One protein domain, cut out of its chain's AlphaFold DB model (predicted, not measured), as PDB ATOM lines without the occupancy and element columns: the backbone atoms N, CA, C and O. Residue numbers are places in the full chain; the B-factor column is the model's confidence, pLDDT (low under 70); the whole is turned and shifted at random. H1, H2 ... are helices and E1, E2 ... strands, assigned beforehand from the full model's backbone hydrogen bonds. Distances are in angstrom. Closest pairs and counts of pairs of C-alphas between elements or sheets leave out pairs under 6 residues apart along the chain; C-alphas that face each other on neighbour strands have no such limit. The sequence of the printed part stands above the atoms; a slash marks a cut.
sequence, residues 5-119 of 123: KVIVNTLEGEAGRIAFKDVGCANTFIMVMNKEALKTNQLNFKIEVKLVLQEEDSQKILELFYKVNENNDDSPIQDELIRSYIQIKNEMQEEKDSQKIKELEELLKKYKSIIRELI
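This is residues 5 to 119 of the 123 residues of an uncharacterized protein of Bacillus cereus HuB13-1 (UniProt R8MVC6). A twisted sheet of four antiparallel strands has three helices over one face and its other face bare. H1 lies along the strands over E1 and E3, while H2 and H3 form a helical hairpin laid across the strands at the E3 and E4 side, its turn at residues 95 to 97 reaching out past the edge strand E4. The printed part has 115 residues, with four named strands and three named helices in the order E1, E2, H1, E3, E4, H2, H3. The sheet's order is E2, E1, E3, E4, and the class is mixed, helices and strands. The whole is compact, with a radius of gyration of the C-alphas of 15.3 A and spans of 46 by 34 by 24 A.

E1, residues 5 to 10, and E2, residues 17 to 20, are an antiparallel hairpin, with N 8 and O 18 at 2.9 A. H1, residues 23 to 39, is on the sheet at a height of 9.6 A, over E1 and E3, residues 46 to 54; on the local plane it stands at 6 degrees to E1, along the strands. E2, H1 and E3 make a split strand-helix-strand unit, two strands running the same way with E1 between them, and its crossover is right-handed. E1 and E3 are antiparallel, with N 7 and O 50 at 2.9 A. E3 and E4, residues 59 to 67, form a hairpin, with N 49 and O 64 at 2.8 A. H2, residues 76 to 94, and H3, residues 98 to 118, are on the same face as H1, two layers in all, and run across the strands. H2 touches H1 with residues 76 to 77 alone, the closest C-alphas being those of Asn 27 and Pro 76, 6.0 A apart; their lines are about perpendicular, at 84 degrees. H2 and H3 touch as a helical hairpin, at a shallow tilt of 25 degrees, opposite ways; their closest C-alphas, of Met 92 and Ile 101, are 5.7 A apart. In H1, H2 and H3 every O i to N i+4 pair is within hydrogen-bond range.

E1 begins at C-alpha 5, (-15.470, -24.609, -8.858), and measures 16.6 A; E2 measures 10.0 A. H1 measures 24.4 A, E3 25.6 A, E4 26.2 A and H2 27.0 A. H3, 30.4 A, ends at C-alpha 118, (-22.390, -27.020, -16.375).

The C-alphas of Lys 39 and Ser 98, the two farthest apart, are 46.5 A apart. The printed part has no cut and no long link. The mean pLDDT of the printed part is 83.2, with values under 70 at residues 11 to 16, 42 to 45 and 68 to 73.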
ATOM      1  N   LYS A   5     -16.073 -23.872  -9.971       82.12
ATOM      2  CA  LYS A   5     -15.470 -24.609  -8.858       82.12
ATOM      3  C   LYS A   5     -16.577 -25.155  -7.964       82.12
ATOM      4  O   LYS A   5     -17.538 -24.446  -7.676       82.12
ATOM      5  N   VAL A   6     -16.407 -26.383  -7.481       82.62
ATOM      6  CA  VAL A   6     -17.353 -27.016  -6.557       82.62
ATOM      7  C   VAL A   6     -16.711 -27.137  -5.185       82.62
ATOM      8  O   VAL A   6     -15.581 -27.607  -5.066       82.62
ATOM      9  N   ILE A   7     -17.401 -26.693  -4.143       82.00
ATOM     10  CA  ILE A   7     -16.961 -26.840  -2.754       82.00
ATOM     11  C   ILE A   7     -18.006 -27.674  -2.041       82.00
ATOM     12  O   ILE A   7     -19.158 -27.270  -1.990       82.00
ATOM     13  N   VAL A   8     -17.594 -28.803  -1.485       80.50
ATOM     14  CA  VAL A   8     -18.461 -29.686  -0.715       80.50
ATOM     15  C   VAL A   8     -18.116 -29.521   0.760       80.50
ATOM     16  O   VAL A   8     -16.957 -29.701   1.142       80.50
ATOM     17  N   ASN A   9     -19.110 -29.147   1.559       80.38
ATOM     18  CA  ASN A   9     -19.042 -29.062   3.011       80.38
ATOM     19  C   ASN A   9     -19.913 -30.170   3.610       80.38
ATOM     20  O   ASN A   9     -21.063 -30.349   3.205       80.38
ATOM     21  N   THR A  10     -19.376 -30.892   4.585       73.06
ATOM     22  CA  THR A  10     -20.131 -31.873   5.368       73.06
ATOM     23  C   THR A  10     -20.550 -31.220   6.680       73.06
ATOM     24  O   THR A  10     -19.713 -30.688   7.410       73.06
ATOM     25  N   LEU A  11     -21.855 -31.176   6.953       67.12
ATOM     26  CA  LEU A  11     -22.393 -30.373   8.060       67.12
ATOM     27  C   LEU A  11     -22.578 -31.160   9.367       67.12
ATOM     28  O   LEU A  11     -22.881 -30.550  10.387       67.12
ATOM     29  N   GLU A  12     -22.373 -32.482   9.370       63.56
ATOM     30  CA  GLU A  12     -22.467 -33.324  10.573       63.56
ATOM     31  C   GLU A  12     -21.366 -34.410  10.572       63.56
ATOM     32  O   GLU A  12     -21.144 -35.048   9.548       63.56
ATOM     33  N   GLY A  13     -20.654 -34.612  11.695       60.69
ATOM     34  CA  GLY A  13     -19.467 -35.490  11.800       60.69
ATOM     35  C   GLY A  13     -18.132 -34.720  11.844       60.69
ATOM     36  O   GLY A  13     -18.099 -33.585  12.319       60.69
ATOM     37  N   GLU A  14     -17.024 -35.305  11.357       53.38
ATOM     38  CA  GLU A  14     -15.808 -34.525  11.055       53.38
ATOM     39  C   GLU A  14     -16.128 -33.582   9.889       53.38
ATOM     40  O   GLU A  14     -16.236 -33.999   8.733       53.38
ATOM     41  N   ALA A  15     -16.347 -32.307  10.210       61.41
ATOM     42  CA  ALA A  15     -16.625 -31.274   9.226       61.41
ATOM     43  C   ALA A  15     -15.432 -31.152   8.265       61.41
ATOM     44  O   ALA A  15     -14.359 -30.659   8.620       61.41
ATOM     45  N   GLY A  16     -15.624 -31.636   7.043       69.69
ATOM     46  CA  GLY A  16     -14.642 -31.629   5.974       69.69
ATOM     47  C   GLY A  16     -15.059 -30.645   4.894       69.69
ATOM     48  O   GLY A  16     -16.222 -30.592   4.490       69.69
ATOM     49  N   ARG A  17     -14.093 -29.872   4.398       83.38
ATOM     50  CA  ARG A  17     -14.268 -29.026   3.219       83.38
ATOM     51  C   ARG A  17     -13.382 -29.540   2.102       83.38
ATOM     52  O   ARG A  17     -12.158 -29.498   2.216       83.38
ATOM     53  N   ILE A  18     -13.995 -29.958   1.002       84.31
ATOM     54  CA  ILE A  18     -13.272 -30.463  -0.167       84.31
ATOM     55  C   ILE A  18     -13.624 -29.600  -1.373       84.31
ATOM     56  O   ILE A  18     -14.792 -29.333  -1.653       84.31
ATOM     57  N   ALA A  19     -12.602 -29.124  -2.080       86.00
ATOM     58  CA  ALA A  19     -12.766 -28.329  -3.288       86.00
ATOM     59  C   ALA A  19     -12.419 -29.163  -4.524       86.00
ATOM     60  O   ALA A  19     -11.293 -29.640  -4.661       86.00
ATOM     61  N   PHE A  20     -13.362 -29.265  -5.452       84.69
ATOM     62  CA  PHE A  20     -13.195 -29.960  -6.717       84.69
ATOM     63  C   PHE A  20     -13.044 -28.952  -7.857       84.69
ATOM     64  O   PHE A  20     -13.721 -27.921  -7.909       84.69
ATOM     65  N   LYS A  21     -12.138 -29.267  -8.788       75.75
ATOM     66  CA  LYS A  21     -11.964 -28.520 -10.045       75.75
ATOM     67  C   LYS A  21     -12.998 -28.911 -11.108       75.75
ATOM     68  O   LYS A  21     -13.042 -28.280 -12.156       75.75
ATOM     69  N   ASP A  22     -13.773 -29.962 -10.846       80.19
ATOM     70  CA  ASP A  22     -14.689 -30.573 -11.796       80.19
ATOM     71  C   ASP A  22     -15.980 -31.055 -11.117       80.19
ATOM     72  O   ASP A  22     -15.928 -31.628 -10.027       80.19
ATOM     73  N   VAL A  23     -17.128 -30.846 -11.775       84.31
ATOM     74  CA  VAL A  23     -18.445 -31.282 -11.273       84.31
ATOM     75  C   VAL A  23     -18.589 -32.799 -11.279       84.31
ATOM     76  O   VAL A  23     -19.178 -33.339 -10.350       84.31
ATOM     77  N   GLY A  24     -18.016 -33.500 -12.259       85.25
ATOM     78  CA  GLY A  24     -18.054 -34.961 -12.309       85.25
ATOM     79  C   GLY A  24     -17.381 -35.580 -11.087       85.25
ATOM     80  O   GLY A  24     -17.968 -36.434 -10.430       85.25
ATOM     81  N   CYS A  25     -16.202 -35.078 -10.702       86.62
ATOM     82  CA  CYS A  25     -15.531 -35.522  -9.477       86.62
ATOM     83  C   CYS A  25     -16.363 -35.243  -8.216       86.62
ATOM     84  O   CYS A  25     -16.407 -36.083  -7.317       86.62
ATOM     85  N   ALA A  26     -17.026 -34.085  -8.148       88.50
ATOM     86  CA  ALA A  26     -17.899 -33.757  -7.026       88.50
ATOM     87  C   ALA A  26     -19.140 -34.669  -6.971       88.50
ATOM     88  O   ALA A  26     -19.472 -35.159  -5.896       88.50
ATOM     89  N   ASN A  27     -19.768 -34.968  -8.114       87.81
ATOM     90  CA  ASN A  27     -20.871 -35.930  -8.211       87.81
ATOM     91  C   ASN A  27     -20.448 -37.308  -7.708       87.81
ATOM     92  O   ASN A  27     -21.101 -37.859  -6.827       87.81
ATOM     93  N   THR A  28     -19.324 -37.840  -8.202       87.88
ATOM     94  CA  THR A  28     -18.810 -39.138  -7.748       87.88
ATOM     95  C   THR A  28     -18.561 -39.143  -6.242       87.88
ATOM     96  O   THR A  28     -18.932 -40.100  -5.566       87.88
ATOM     97  N   PHE A  29     -17.980 -38.072  -5.695       87.25
ATOM     98  CA  PHE A  29     -17.774 -37.950  -4.254       87.25
ATOM     99  C   PHE A  29     -19.098 -37.997  -3.478       87.25
ATOM    100  O   PHE A  29     -19.227 -38.783  -2.541       87.25
ATOM    101  N   ILE A  30     -20.097 -37.211  -3.890       85.94
ATOM    102  CA  ILE A  30     -21.422 -37.176  -3.254       85.94
ATOM    103  C   ILE A  30     -22.089 -38.554  -3.319       85.94
ATOM    104  O   ILE A  30     -22.605 -39.029  -2.309       85.94
ATOM    105  N   MET A  31     -22.029 -39.232  -4.469       86.56
ATOM    106  CA  MET A  31     -22.581 -40.579  -4.644       86.56
ATOM    107  C   MET A  31     -21.918 -41.602  -3.713       86.56
ATOM    108  O   MET A  31     -22.612 -42.408  -3.094       86.56
ATOM    109  N   VAL A  32     -20.586 -41.565  -3.581       85.88
ATOM    110  CA  VAL A  32     -19.845 -42.458  -2.674       85.88
ATOM    111  C   VAL A  32     -20.224 -42.181  -1.222       85.88
ATOM    112  O   VAL A  32     -20.575 -43.119  -0.509       85.88
ATOM    113  N   MET A  33     -20.234 -40.913  -0.799       82.81
ATOM    114  CA  MET A  33     -20.647 -40.534   0.557       82.81
ATOM    115  C   MET A  33     -22.075 -40.990   0.863       82.81
ATOM    116  O   MET A  33     -22.340 -41.526   1.934       82.81
ATOM    117  N   ASN A  34     -22.984 -40.843  -0.102       80.75
ATOM    118  CA  ASN A  34     -24.366 -41.281   0.028       80.75
ATOM    119  C   ASN A  34     -24.503 -42.796   0.174       80.75
ATOM    120  O   ASN A  34     -25.217 -43.276   1.053       80.75
ATOM    121  N   LYS A  35     -23.769 -43.555  -0.643       81.88
ATOM    122  CA  LYS A  35     -23.744 -45.016  -0.568       81.88
ATOM    123  C   LYS A  35     -23.176 -45.516   0.758       81.88
ATOM    124  O   LYS A  35     -23.693 -46.489   1.303       81.88
ATOM    125  N   GLU A  36     -22.123 -44.884   1.270       81.12
ATOM    126  CA  GLU A  36     -21.551 -45.256   2.565       81.12
ATOM    127  C   GLU A  36     -22.494 -44.905   3.720       81.12
ATOM    128  O   GLU A  36     -22.759 -45.769   4.551       81.12
ATOM    129  N   ALA A  37     -23.110 -43.719   3.714       78.50
ATOM    130  CA  ALA A  37     -24.092 -43.334   4.729       78.50
ATOM    131  C   ALA A  37     -25.298 -44.294   4.791       78.50
ATOM    132  O   ALA A  37     -25.713 -44.674   5.891       78.50
ATOM    133  N   LEU A  38     -25.803 -44.734   3.627       76.81
ATOM    134  CA  LEU A  38     -26.854 -45.755   3.494       76.81
ATOM    135  C   LEU A  38     -26.439 -47.091   4.125       76.81
ATOM    136  O   LEU A  38     -27.227 -47.718   4.827       76.81
ATOM    137  N   LYS A  39     -25.196 -47.538   3.904       81.88
ATOM    138  CA  LYS A  39     -24.684 -48.786   4.498       81.88
ATOM    139  C   LYS A  39     -24.530 -48.690   6.013       81.88
ATOM    140  O   LYS A  39     -24.754 -49.675   6.710       81.88
ATOM    141  N   THR A  40     -24.102 -47.536   6.517       77.56
ATOM    142  CA  THR A  40     -23.799 -47.338   7.940       77.56
ATOM    143  C   THR A  40     -24.990 -46.820   8.750       77.56
ATOM    144  O   THR A  40     -24.819 -46.534   9.933       77.56
ATOM    145  N   ASN A  41     -26.180 -46.673   8.144       71.88
ATOM    146  CA  ASN A  41     -27.368 -46.047   8.750       71.88
ATOM    147  C   ASN A  41     -27.075 -44.669   9.382       71.88
ATOM    148  O   ASN A  41     -27.656 -44.293  10.403       71.88
ATOM    149  N   GLN A  42     -26.159 -43.899   8.789       69.88
ATOM    150  CA  GLN A  42     -25.823 -42.553   9.259       69.88
ATOM    151  C   GLN A  42     -26.771 -41.536   8.614       69.88
ATOM    152  O   GLN A  42     -26.463 -40.923   7.598       69.88
ATOM    153  N   LEU A  43     -27.951 -41.379   9.216       63.81
ATOM    154  CA  LEU A  43     -29.081 -40.647   8.626       63.81
ATOM    155  C   LEU A  43     -29.006 -39.119   8.745       63.81
ATOM    156  O   LEU A  43     -29.764 -38.423   8.076       63.81
ATOM    157  N   ASN A  44     -28.117 -38.581   9.583       65.75
ATOM    158  CA  ASN A  44     -28.070 -37.136   9.825       65.75
ATOM    159  C   ASN A  44     -27.006 -36.412   8.982       65.75
ATOM    160  O   ASN A  44     -26.819 -35.204   9.101       65.75
ATOM    161  N   PHE A  45     -26.306 -37.119   8.094       69.94
ATOM    162  CA  PHE A  45     -25.276 -36.491   7.278       69.94
ATOM    163  C   PHE A  45     -25.910 -35.538   6.254       69.94
ATOM    164  O   PHE A  45     -26.826 -35.896   5.513       69.94
ATOM    165  N   LYS A  46     -25.422 -34.298   6.209       76.38
ATOM    166  CA  LYS A  46     -25.859 -33.278   5.249       76.38
ATOM    167  C   LYS A  46     -24.666 -32.817   4.444       76.38
ATOM    168  O   LYS A  46     -23.600 -32.548   5.004       76.38
ATOM    169  N   ILE A  47     -24.870 -32.714   3.139       80.31
ATOM    170  CA  ILE A  47     -23.870 -32.206   2.214       80.31
ATOM    171  C   ILE A  47     -24.354 -30.860   1.687       80.31
ATOM    172  O   ILE A  47     -25.423 -30.755   1.098       80.31
ATOM    173  N   GLU A  48     -23.544 -29.831   1.871       85.88
ATOM    174  CA  GLU A  48     -23.734 -28.536   1.233       85.88
ATOM    175  C   GLU A  48     -22.722 -28.397   0.099       85.88
ATOM    176  O   GLU A  48     -21.522 -28.602   0.280       85.88
ATOM    177  N   VAL A  49     -23.204 -28.047  -1.086       85.94
ATOM    178  CA  VAL A  49     -22.390 -27.847  -2.279       85.94
ATOM    179  C   VAL A  49     -22.465 -26.387  -2.686       85.94
ATOM    180  O   VAL A  49     -23.527 -25.896  -3.056       85.94
ATOM    181  N   LYS A  50     -21.326 -25.694  -2.697       89.44
ATOM    182  CA  LYS A  50     -21.209 -24.363  -3.300       89.44
ATOM    183  C   LYS A  50     -20.666 -24.480  -4.712       89.44
ATOM    184  O   LYS A  50     -19.531 -24.922  -4.910       89.44
ATOM    185  N   LEU A  51     -21.458 -24.041  -5.678       88.06
ATOM    186  CA  LEU A  51     -21.061 -23.851  -7.063       88.06
ATOM    187  C   LEU A  51     -20.613 -22.412  -7.248       88.06
ATOM    188  O   LEU A  51     -21.373 -21.468  -7.041       88.06
ATOM    189  N   VAL A  52     -19.355 -22.253  -7.625       86.81
ATOM    190  CA  VAL A  52     -18.706 -20.956  -7.749       86.81
ATOM    191  C   VAL A  52     -18.365 -20.732  -9.210       86.81
ATOM    192  O   VAL A  52     -17.398 -21.312  -9.700       86.81
ATOM    193  N   LEU A  53     -19.150 -19.901  -9.891       85.50
ATOM    194  CA  LEU A  53     -18.893 -19.465 -11.258       85.50
ATOM    195  C   LEU A  53     -18.042 -18.192 -11.236       85.50
ATOM    196  O   LEU A  53     -18.478 -17.159 -10.721       85.50
ATOM    197  N   GLN A  54     -16.838 -18.276 -11.799       81.81
ATOM    198  CA  GLN A  54     -15.944 -17.131 -11.952       81.81
ATOM    199  C   GLN A  54     -16.157 -16.472 -13.325       81.81
ATOM    200  O   GLN A  54     -15.943 -17.100 -14.365       81.81
ATOM    201  N   GLU A  55     -16.557 -15.204 -13.320       78.94
ATOM    202  CA  GLU A  55     -16.599 -14.320 -14.490       78.94
ATOM    203  C   GLU A  55     -15.437 -13.312 -14.411       78.94
ATOM    204  O   GLU A  55     -14.751 -13.242 -13.390       78.94
ATOM    205  N   GLU A  56     -15.173 -12.574 -15.496       75.94
ATOM    206  CA  GLU A  56     -14.000 -11.683 -15.605       75.94
ATOM    207  C   GLU A  56     -13.961 -10.632 -14.483       75.94
ATOM    208  O   GLU A  56     -12.930 -10.488 -13.831       75.94
ATOM    209  N   ASP A  57     -15.106 -10.017 -14.174       76.38
ATOM    210  CA  ASP A  57     -15.221  -8.958 -13.160       76.38
ATOM    211  C   ASP A  57     -16.106  -9.342 -11.961       76.38
ATOM    212  O   ASP A  57     -16.387  -8.515 -11.092       76.38
ATOM    213  N   SER A  58     -16.607 -10.583 -11.902       80.25
ATOM    214  CA  SER A  58     -17.540 -10.980 -10.844       80.25
ATOM    215  C   SER A  58     -17.466 -12.457 -10.468       80.25
ATOM    216  O   SER A  58     -16.987 -13.308 -11.219       80.25
ATOM    217  N   GLN A  59     -17.963 -12.765  -9.273       82.19
ATOM    218  CA  GLN A  59     -18.097 -14.125  -8.772       82.19
ATOM    219  C   GLN A  59     -19.562 -14.388  -8.435       82.19
ATOM    220  O   GLN A  59     -20.175 -13.657  -7.656       82.19
ATOM    221  N   LYS A  60     -20.120 -15.464  -8.993       83.25
ATOM    222  CA  LYS A  60     -21.470 -15.935  -8.665       83.25
ATOM    223  C   LYS A  60     -21.355 -17.211  -7.845       83.25
ATOM    224  O   LYS A  60     -20.733 -18.177  -8.283       83.25
ATOM    225  N   ILE A  61     -21.948 -17.203  -6.656       85.19
ATOM    226  CA  ILE A  61     -21.993 -18.361  -5.761       85.19
ATOM    227  C   ILE A  61     -23.438 -18.832  -5.675       85.19
ATOM    228  O   ILE A  61     -24.343 -18.026  -5.458       85.19
ATOM    229  N   LEU A  62     -23.629 -20.133  -5.853       87.81
ATOM    230  CA  LEU A  62     -24.891 -20.810  -5.615       87.81
ATOM    231  C   LEU A  62     -24.671 -21.956  -4.636       87.81
ATOM    232  O   LEU A  62     -23.757 -22.756  -4.816       87.81
ATOM    233  N   GLU A  63     -25.508 -22.021  -3.612       88.56
ATOM    234  CA  GLU A  63     -25.453 -23.050  -2.581       88.56
ATOM    235  C   GLU A  63     -26.589 -24.043  -2.816       88.56
ATOM    236  O   GLU A  63     -27.734 -23.650  -3.026       88.56
ATOM    237  N   LEU A  64     -26.253 -25.328  -2.823       86.81
ATOM    238  CA  LEU A  64     -27.177 -26.442  -2.980       86.81
ATOM    239  C   LEU A  64     -27.048 -27.338  -1.752       86.81
ATOM    240  O   LEU A  64     -25.935 -27.620  -1.306       86.81
ATOM    241  N   PHE A  65     -28.172 -27.803  -1.223       81.44
ATOM    242  CA  PHE A  65     -28.207 -28.613  -0.011       81.44
ATOM    243  C   PHE A  65     -28.748 -29.998  -0.333       81.44
ATOM    244  O   PHE A  65     -29.855 -30.135  -0.840       81.44
ATOM    245  N   TYR A  66     -27.974 -31.020   0.010       76.38
ATOM    246  CA  TYR A  66     -28.312 -32.417  -0.202       76.38
ATOM    247  C   TYR A  66     -28.506 -33.085   1.144       76.38
ATOM    248  O   TYR A  66     -27.630 -33.056   2.020       76.38
ATOM    249  N   LYS A  67     -29.652 -33.741   1.283       72.19
ATOM    250  CA  LYS A  67     -29.820 -34.762   2.304       72.19
ATOM    251  C   LYS A  67     -29.135 -36.023   1.811       72.19
ATOM    252  O   LYS A  67     -29.329 -36.451   0.676       72.19
ATOM    253  N   VAL A  68     -28.293 -36.585   2.659       67.25
ATOM    254  CA  VAL A  68     -27.686 -37.885   2.399       67.25
ATOM    255  C   VAL A  68     -28.665 -38.951   2.883       67.25
ATOM    256  O   VAL A  68     -29.418 -38.686   3.815       67.25
ATOM    257  N   ASN A  69     -28.667 -40.127   2.249       65.19
ATOM    258  CA  ASN A  69     -29.641 -41.215   2.390       65.19
ATOM    259  C   ASN A  69     -30.891 -41.118   1.484       65.19
ATOM    260  O   ASN A  69     -31.931 -41.698   1.789       65.19
ATOM    261  N   GLU A  70     -30.791 -40.432   0.345       65.88
ATOM    262  CA  GLU A  70     -31.801 -40.482  -0.725       65.88
ATOM    263  C   GLU A  70     -31.241 -41.245  -1.939       65.88
ATOM    264  O   GLU A  70     -30.024 -41.307  -2.130       65.88
ATOM    265  N   ASN A  71     -32.100 -41.880  -2.745       58.81
ATOM    266  CA  ASN A  71     -31.671 -42.457  -4.023       58.81
ATOM    267  C   ASN A  71     -31.267 -41.304  -4.946       58.81
ATOM    268  O   ASN A  71     -32.119 -40.674  -5.566       58.81
ATOM    269  N   ASN A  72     -29.970 -41.019  -4.982       62.38
ATOM    270  CA  ASN A  72     -29.394 -40.007  -5.849       62.38
ATOM    271  C   ASN A  72     -29.021 -40.658  -7.184       62.38
ATOM    272  O   ASN A  72     -28.331 -41.681  -7.191       62.38
ATOM    273  N   ASP A  73     -29.483 -40.056  -8.279       62.34
ATOM    274  CA  ASP A  73     -29.142 -40.432  -9.653       62.34
ATOM    275  C   ASP A  73     -27.643 -40.205  -9.950       62.34
ATOM    276  O   ASP A  73     -26.882 -39.701  -9.117       62.34
ATOM    277  N   ASP A  74     -27.192 -40.566 -11.154       72.62
ATOM    278  CA  ASP A  74     -25.782 -40.487 -11.572       72.62
ATOM    279  C   ASP A  74     -25.218 -39.046 -11.630       72.62
ATOM    280  O   ASP A  74     -24.015 -38.848 -11.833       72.62
ATOM    281  N   SER A  75     -26.058 -38.013 -11.497       83.06
ATOM    282  CA  SER A  75     -25.674 -36.599 -11.622       83.06
ATOM    283  C   SER A  75     -26.352 -35.694 -10.579       83.06
ATOM    284  O   SER A  75     -27.011 -34.720 -10.949       83.06
ATOM    285  N   PRO A  76     -26.123 -35.932  -9.269       86.00
ATOM    286  CA  PRO A  76     -26.871 -35.278  -8.194       86.00
ATOM    287  C   PRO A  76     -26.816 -33.748  -8.263       86.00
ATOM    288  O   PRO A  76     -27.821 -33.090  -8.008       86.00
ATOM    289  N   ILE A  77     -25.673 -33.166  -8.654       87.88
ATOM    290  CA  ILE A  77     -25.543 -31.709  -8.763       87.88
ATOM    291  C   ILE A  77     -26.440 -31.129  -9.855       87.88
ATOM    292  O   ILE A  77     -27.089 -30.106  -9.644       87.88
ATOM    293  N   GLN A  78     -26.470 -31.758 -11.025       87.00
ATOM    294  CA  GLN A  78     -27.282 -31.321 -12.153       87.00
ATOM    295  C   GLN A  78     -28.773 -31.486 -11.857       87.00
ATOM    296  O   GLN A  78     -29.551 -30.578 -12.150       87.00
ATOM    297  N   ASP A  79     -29.159 -32.603 -11.245       85.94
ATOM    298  CA  ASP A  79     -30.560 -32.895 -10.948       85.94
ATOM    299  C   ASP A  79     -31.121 -31.924  -9.908       85.94
ATOM    300  O   ASP A  79     -32.201 -31.360 -10.098       85.94
ATOM    301  N   GLU A  80     -30.357 -31.645  -8.850       87.94
ATOM    302  CA  GLU A  80     -30.750 -30.671  -7.832       87.94
ATOM    303  C   GLU A  80     -30.754 -29.239  -8.382       87.94
ATOM    304  O   GLU A  80     -31.670 -28.469  -8.094       87.94
ATOM    305  N   LEU A  81     -29.797 -28.880  -9.247       89.56
ATOM    306  CA  LEU A  81     -29.811 -27.598  -9.961       89.56
ATOM    307  C   LEU A  81     -31.106 -27.392 -10.752       89.56
ATOM    308  O   LEU A  81     -31.709 -26.320 -10.669       89.56
ATOM    309  N   ILE A  82     -31.518 -28.396 -11.530       88.56
ATOM    310  CA  ILE A  82     -32.728 -28.333 -12.361       88.56
ATOM    311  C   ILE A  82     -33.976 -28.295 -11.473       88.56
ATOM    312  O   ILE A  82     -34.859 -27.464 -11.701       88.56
ATOM    313  N   ARG A  83     -34.035 -29.141 -10.439       88.81
ATOM    314  CA  ARG A  83     -35.144 -29.196  -9.477       88.81
ATOM    315  C   ARG A  83     -35.346 -27.859  -8.773       88.81
ATOM    316  O   ARG A  83     -36.433 -27.289  -8.852       88.81
ATOM    317  N   SER A  84     -34.291 -27.335  -8.153       90.50
ATOM    318  CA  SER A  84     -34.306 -26.041  -7.474       90.50
ATOM    319  C   SER A  84     -34.687 -24.907  -8.435       90.50
ATOM    320  O   SER A  84     -35.521 -24.067  -8.104       90.50
ATOM    321  N   TYR A  85     -34.155 -24.903  -9.664       91.69
ATOM    322  CA  TYR A  85     -34.523 -23.908 -10.676       91.69
ATOM    323  C   TYR A  85     -36.025 -23.925 -11.008       91.69
ATOM    324  O   TYR A  85     -36.652 -22.865 -11.078       91.69
ATOM    325  N   ILE A  86     -36.613 -25.109 -11.202       91.81
ATOM    326  CA  ILE A  86     -38.051 -25.257 -11.471       91.81
ATOM    327  C   ILE A  86     -38.869 -24.796 -10.262       91.81
ATOM    328  O   ILE A  86     -39.837 -24.058 -10.435       91.81
ATOM    329  N   GLN A  87     -38.463 -25.174  -9.047       92.38
ATOM    330  CA  GLN A  87     -39.149 -24.784  -7.817       92.38
ATOM    331  C   GLN A  87     -39.191 -23.260  -7.648       92.38
ATOM    332  O   GLN A  87     -40.266 -22.706  -7.450       92.38
ATOM    333  N   ILE A  88     -38.052 -22.578  -7.805       92.81
ATOM    334  CA  ILE A  88     -37.959 -21.112  -7.699       92.81
ATOM    335  C   ILE A  88     -38.798 -20.436  -8.789       92.81
ATOM    336  O   ILE A  88     -39.453 -19.424  -8.545       92.81
ATOM    337  N   LYS A  89     -38.806 -20.995 -10.006       93.88
ATOM    338  CA  LYS A  89     -39.623 -20.472 -11.106       93.88
ATOM    339  C   LYS A  89     -41.114 -20.568 -10.784       93.88
ATOM    340  O   LYS A  89     -41.839 -19.620 -11.073       93.88
ATOM    341  N   ASN A  90     -41.554 -21.684 -10.209       95.06
ATOM    342  CA  ASN A  90     -42.945 -21.876  -9.805       95.06
ATOM    343  C   ASN A  90     -43.306 -20.954  -8.629       95.06
ATOM    344  O   ASN A  90     -44.324 -20.276  -8.694       95.06
ATOM    345  N   GLU A  91     -42.437 -20.842  -7.617       94.94
ATOM    346  CA  GLU A  91     -42.630 -19.920  -6.487       94.94
ATOM    347  C   GLU A  91     -42.811 -18.475  -6.973       94.94
ATOM    348  O   GLU A  91     -43.744 -17.791  -6.564       94.94
ATOM    349  N   MET A  92     -41.982 -18.028  -7.917       95.12
ATOM    350  CA  MET A  92     -42.080 -16.684  -8.490       95.12
ATOM    351  C   MET A  92     -43.401 -16.436  -9.241       95.12
ATOM    352  O   MET A  92     -43.849 -15.296  -9.304       95.12
ATOM    353  N   GLN A  93     -44.023 -17.469  -9.822       92.94
ATOM    354  CA  GLN A  93     -45.316 -17.341 -10.513       92.94
ATOM    355  C   GLN A  93     -46.494 -17.187  -9.545       92.94
ATOM    356  O   GLN A  93     -47.504 -16.586  -9.908       92.94
ATOM    357  N   GLU A  94     -46.374 -17.744  -8.342       95.69
ATOM    358  CA  GLU A  94     -47.403 -17.694  -7.300       95.69
ATOM    359  C   GLU A  94     -47.215 -16.503  -6.346       95.69
ATOM    360  O   GLU A  94     -48.158 -16.101  -5.654       95.69
ATOM    361  N   GLU A  95     -46.014 -15.919  -6.327       96.38
ATOM    362  CA  GLU A  95     -45.655 -14.789  -5.479       96.38
ATOM    363  C   GLU A  95     -46.373 -13.494  -5.891       96.38
ATOM    364  O   GLU A  95     -46.567 -13.189  -7.068       96.38
ATOM    365  N   LYS A  96     -46.770 -12.707  -4.889       95.12
ATOM    366  CA  LYS A  96     -47.468 -11.422  -5.058       95.12
ATOM    367  C   LYS A  96     -46.655 -10.248  -4.530       95.12
ATOM    368  O   LYS A  96     -46.938  -9.103  -4.886       95.12
ATOM    369  N   ASP A  97     -45.662 -10.510  -3.686       97.19
ATOM    370  CA  ASP A  97     -44.750  -9.493  -3.190       97.19
ATOM    371  C   ASP A  97     -43.732  -9.099  -4.274       97.19
ATOM    372  O   ASP A  97     -42.882  -9.882  -4.698       97.19
ATOM    373  N   SER A  98     -43.805  -7.842  -4.722       94.00
ATOM    374  CA  SER A  98     -42.939  -7.315  -5.786       94.00
ATOM    375  C   SER A  98     -41.445  -7.300  -5.442       94.00
ATOM    376  O   SER A  98     -40.613  -7.366  -6.348       94.00
ATOM    377  N   GLN A  99     -41.092  -7.196  -4.160       95.94
ATOM    378  CA  GLN A  99     -39.708  -7.244  -3.706       95.94
ATOM    379  C   GLN A  99     -39.207  -8.687  -3.741       95.94
ATOM    380  O   GLN A  99     -38.147  -8.952  -4.308       95.94
ATOM    381  N   LYS A 100     -40.013  -9.633  -3.251       95.50
ATOM    382  CA  LYS A 100     -39.678 -11.059  -3.299       95.50
ATOM    383  C   LYS A 100     -39.590 -11.594  -4.732       95.50
ATOM    384  O   LYS A 100     -38.680 -12.356  -5.041       95.50
ATOM    385  N   ILE A 101     -40.448 -11.131  -5.646       95.31
ATOM    386  CA  ILE A 101     -40.340 -11.459  -7.080       95.31
ATOM    387  C   ILE A 101     -38.972 -11.043  -7.634       95.31
ATOM    388  O   ILE A 101     -38.328 -11.841  -8.311       95.31
ATOM    389  N   LYS A 102     -38.485  -9.832  -7.325       95.25
ATOM    390  CA  LYS A 102     -37.160  -9.376  -7.786       95.25
ATOM    391  C   LYS A 102     -36.031 -10.250  -7.244       95.25
ATOM    392  O   LYS A 102     -35.110 -10.584  -7.987       95.25
ATOM    393  N   GLU A 103     -36.111 -10.647  -5.977       94.81
ATOM    394  CA  GLU A 103     -35.134 -11.549  -5.357       94.81
ATOM    395  C   GLU A 103     -35.121 -12.923  -6.049       94.81
ATOM    396  O   GLU A 103     -34.052 -13.444  -6.389       94.81
ATOM    397  N   LEU A 104     -36.301 -13.476  -6.350       94.94
ATOM    398  CA  LEU A 104     -36.444 -14.731  -7.092       94.94
ATOM    399  C   LEU A 104     -35.945 -14.602  -8.541       94.94
ATOM    400  O   LEU A 104     -35.274 -15.506  -9.041       94.94
ATOM    401  N   GLU A 105     -36.183 -13.476  -9.218       94.31
ATOM    402  CA  GLU A 105     -35.651 -13.209 -10.561       94.31
ATOM    403  C   GLU A 105     -34.118 -13.178 -10.584       94.31
ATOM    404  O   GLU A 105     -33.489 -13.746 -11.486       94.31
ATOM    405  N   GLU A 106     -33.491 -12.517  -9.609       92.62
ATOM    406  CA  GLU A 106     -32.035 -12.501  -9.467       92.62
ATOM    407  C   GLU A 106     -31.479 -13.896  -9.186       92.62
ATOM    408  O   GLU A 106     -30.465 -14.295  -9.773       92.62
ATOM    409  N   LEU A 107     -32.165 -14.669  -8.344       91.81
ATOM    410  CA  LEU A 107     -31.801 -16.051  -8.066       91.81
ATOM    411  C   LEU A 107     -31.907 -16.918  -9.331       91.81
ATOM    412  O   LEU A 107     -30.944 -17.598  -9.688       91.81
ATOM    413  N   LEU A 108     -32.999 -16.821 -10.096       93.19
ATOM    414  CA  LEU A 108     -33.165 -17.536 -11.368       93.19
ATOM    415  C   LEU A 108     -32.083 -17.178 -12.391       93.19
ATOM    416  O   LEU A 108     -31.620 -18.055 -13.124       93.19
ATOM    417  N   LYS A 109     -31.649 -15.912 -12.449       91.12
ATOM    418  CA  LYS A 109     -30.521 -15.496 -13.303       91.12
ATOM    419  C   LYS A 109     -29.228 -16.209 -12.900       91.12
ATOM    420  O   LYS A 109     -28.509 -16.678 -13.786       91.12
ATOM    421  N   LYS A 110     -28.949 -16.349 -11.596       90.00
ATOM    422  CA  LYS A 110     -27.785 -17.101 -11.086       90.00
ATOM    423  C   LYS A 110     -27.863 -18.582 -11.475       90.00
ATOM    424  O   LYS A 110     -26.906 -19.089 -12.059       90.00
ATOM    425  N   TYR A 111     -29.007 -19.237 -11.253       90.81
ATOM    426  CA  TYR A 111     -29.227 -20.636 -11.655       90.81
ATOM    427  C   TYR A 111     -29.029 -20.839 -13.161       90.81
ATOM    428  O   TYR A 111     -28.244 -21.694 -13.560       90.81
ATOM    429  N   LYS A 112     -29.663 -20.019 -14.013       89.12
ATOM    430  CA  LYS A 112     -29.510 -20.104 -15.480       89.12
ATOM    431  C   LYS A 112     -28.054 -19.974 -15.921       89.12
ATOM    432  O   LYS A 112     -27.622 -20.696 -16.815       89.12
ATOM    433  N   SER A 113     -27.309 -19.053 -15.310       88.00
ATOM    434  CA  SER A 113     -25.891 -18.829 -15.610       88.00
ATOM    435  C   SER A 113     -25.055 -20.078 -15.325       88.00
ATOM    436  O   SER A 113     -24.245 -20.479 -16.155       88.00
ATOM    437  N   ILE A 114     -25.276 -20.710 -14.170       87.56
ATOM    438  CA  ILE A 114     -24.543 -21.909 -13.749       87.56
ATOM    439  C   ILE A 114     -24.968 -23.136 -14.565       87.56
ATOM    440  O   ILE A 114     -24.104 -23.875 -15.026       87.56
ATOM    441  N   ILE A 115     -26.269 -23.325 -14.816       87.44
ATOM    442  CA  ILE A 115     -26.779 -24.435 -15.639       87.44
ATOM    443  C   ILE A 115     -26.176 -24.389 -17.045       87.44
ATOM    444  O   ILE A 115     -25.723 -25.416 -17.534       87.44
ATOM    445  N   ARG A 116     -26.101 -23.211 -17.677       86.12
ATOM    446  CA  ARG A 116     -25.502 -23.064 -19.015       86.12
ATOM    447  C   ARG A 116     -24.032 -23.476 -19.070       86.12
ATOM    448  O   ARG A 116     -23.608 -24.048 -20.066       86.12
ATOM    449  N   GLU A 117     -23.268 -23.183 -18.022       84.88
ATOM    450  CA  GLU A 117     -21.846 -23.541 -17.949       84.88
ATOM    451  C   GLU A 117     -21.642 -25.033 -17.636       84.88
ATOM    452  O   GLU A 117     -20.687 -25.643 -18.116       84.88
ATOM    453  N   LEU A 118     -22.527 -25.633 -16.832       81.31
ATOM    454  CA  LEU A 118     -22.390 -27.020 -16.375       81.31
ATOM    455  C   LEU A 118     -23.051 -28.052 -17.284       81.31
ATOM    456  O   LEU A 118     -22.559 -29.176 -17.386       81.31
ATOM    457  N   ILE A 119     -24.160 -27.687 -17.921       79.19
ATOM    458  CA  ILE A 119     -24.954 -28.562 -18.778       79.19
ATOM    459  C   ILE A 119     -25.198 -27.848 -20.109       79.19
ATOM    460  O   ILE A 119     -26.286 -27.314 -20.358       79.19
TER     461      ILE A 119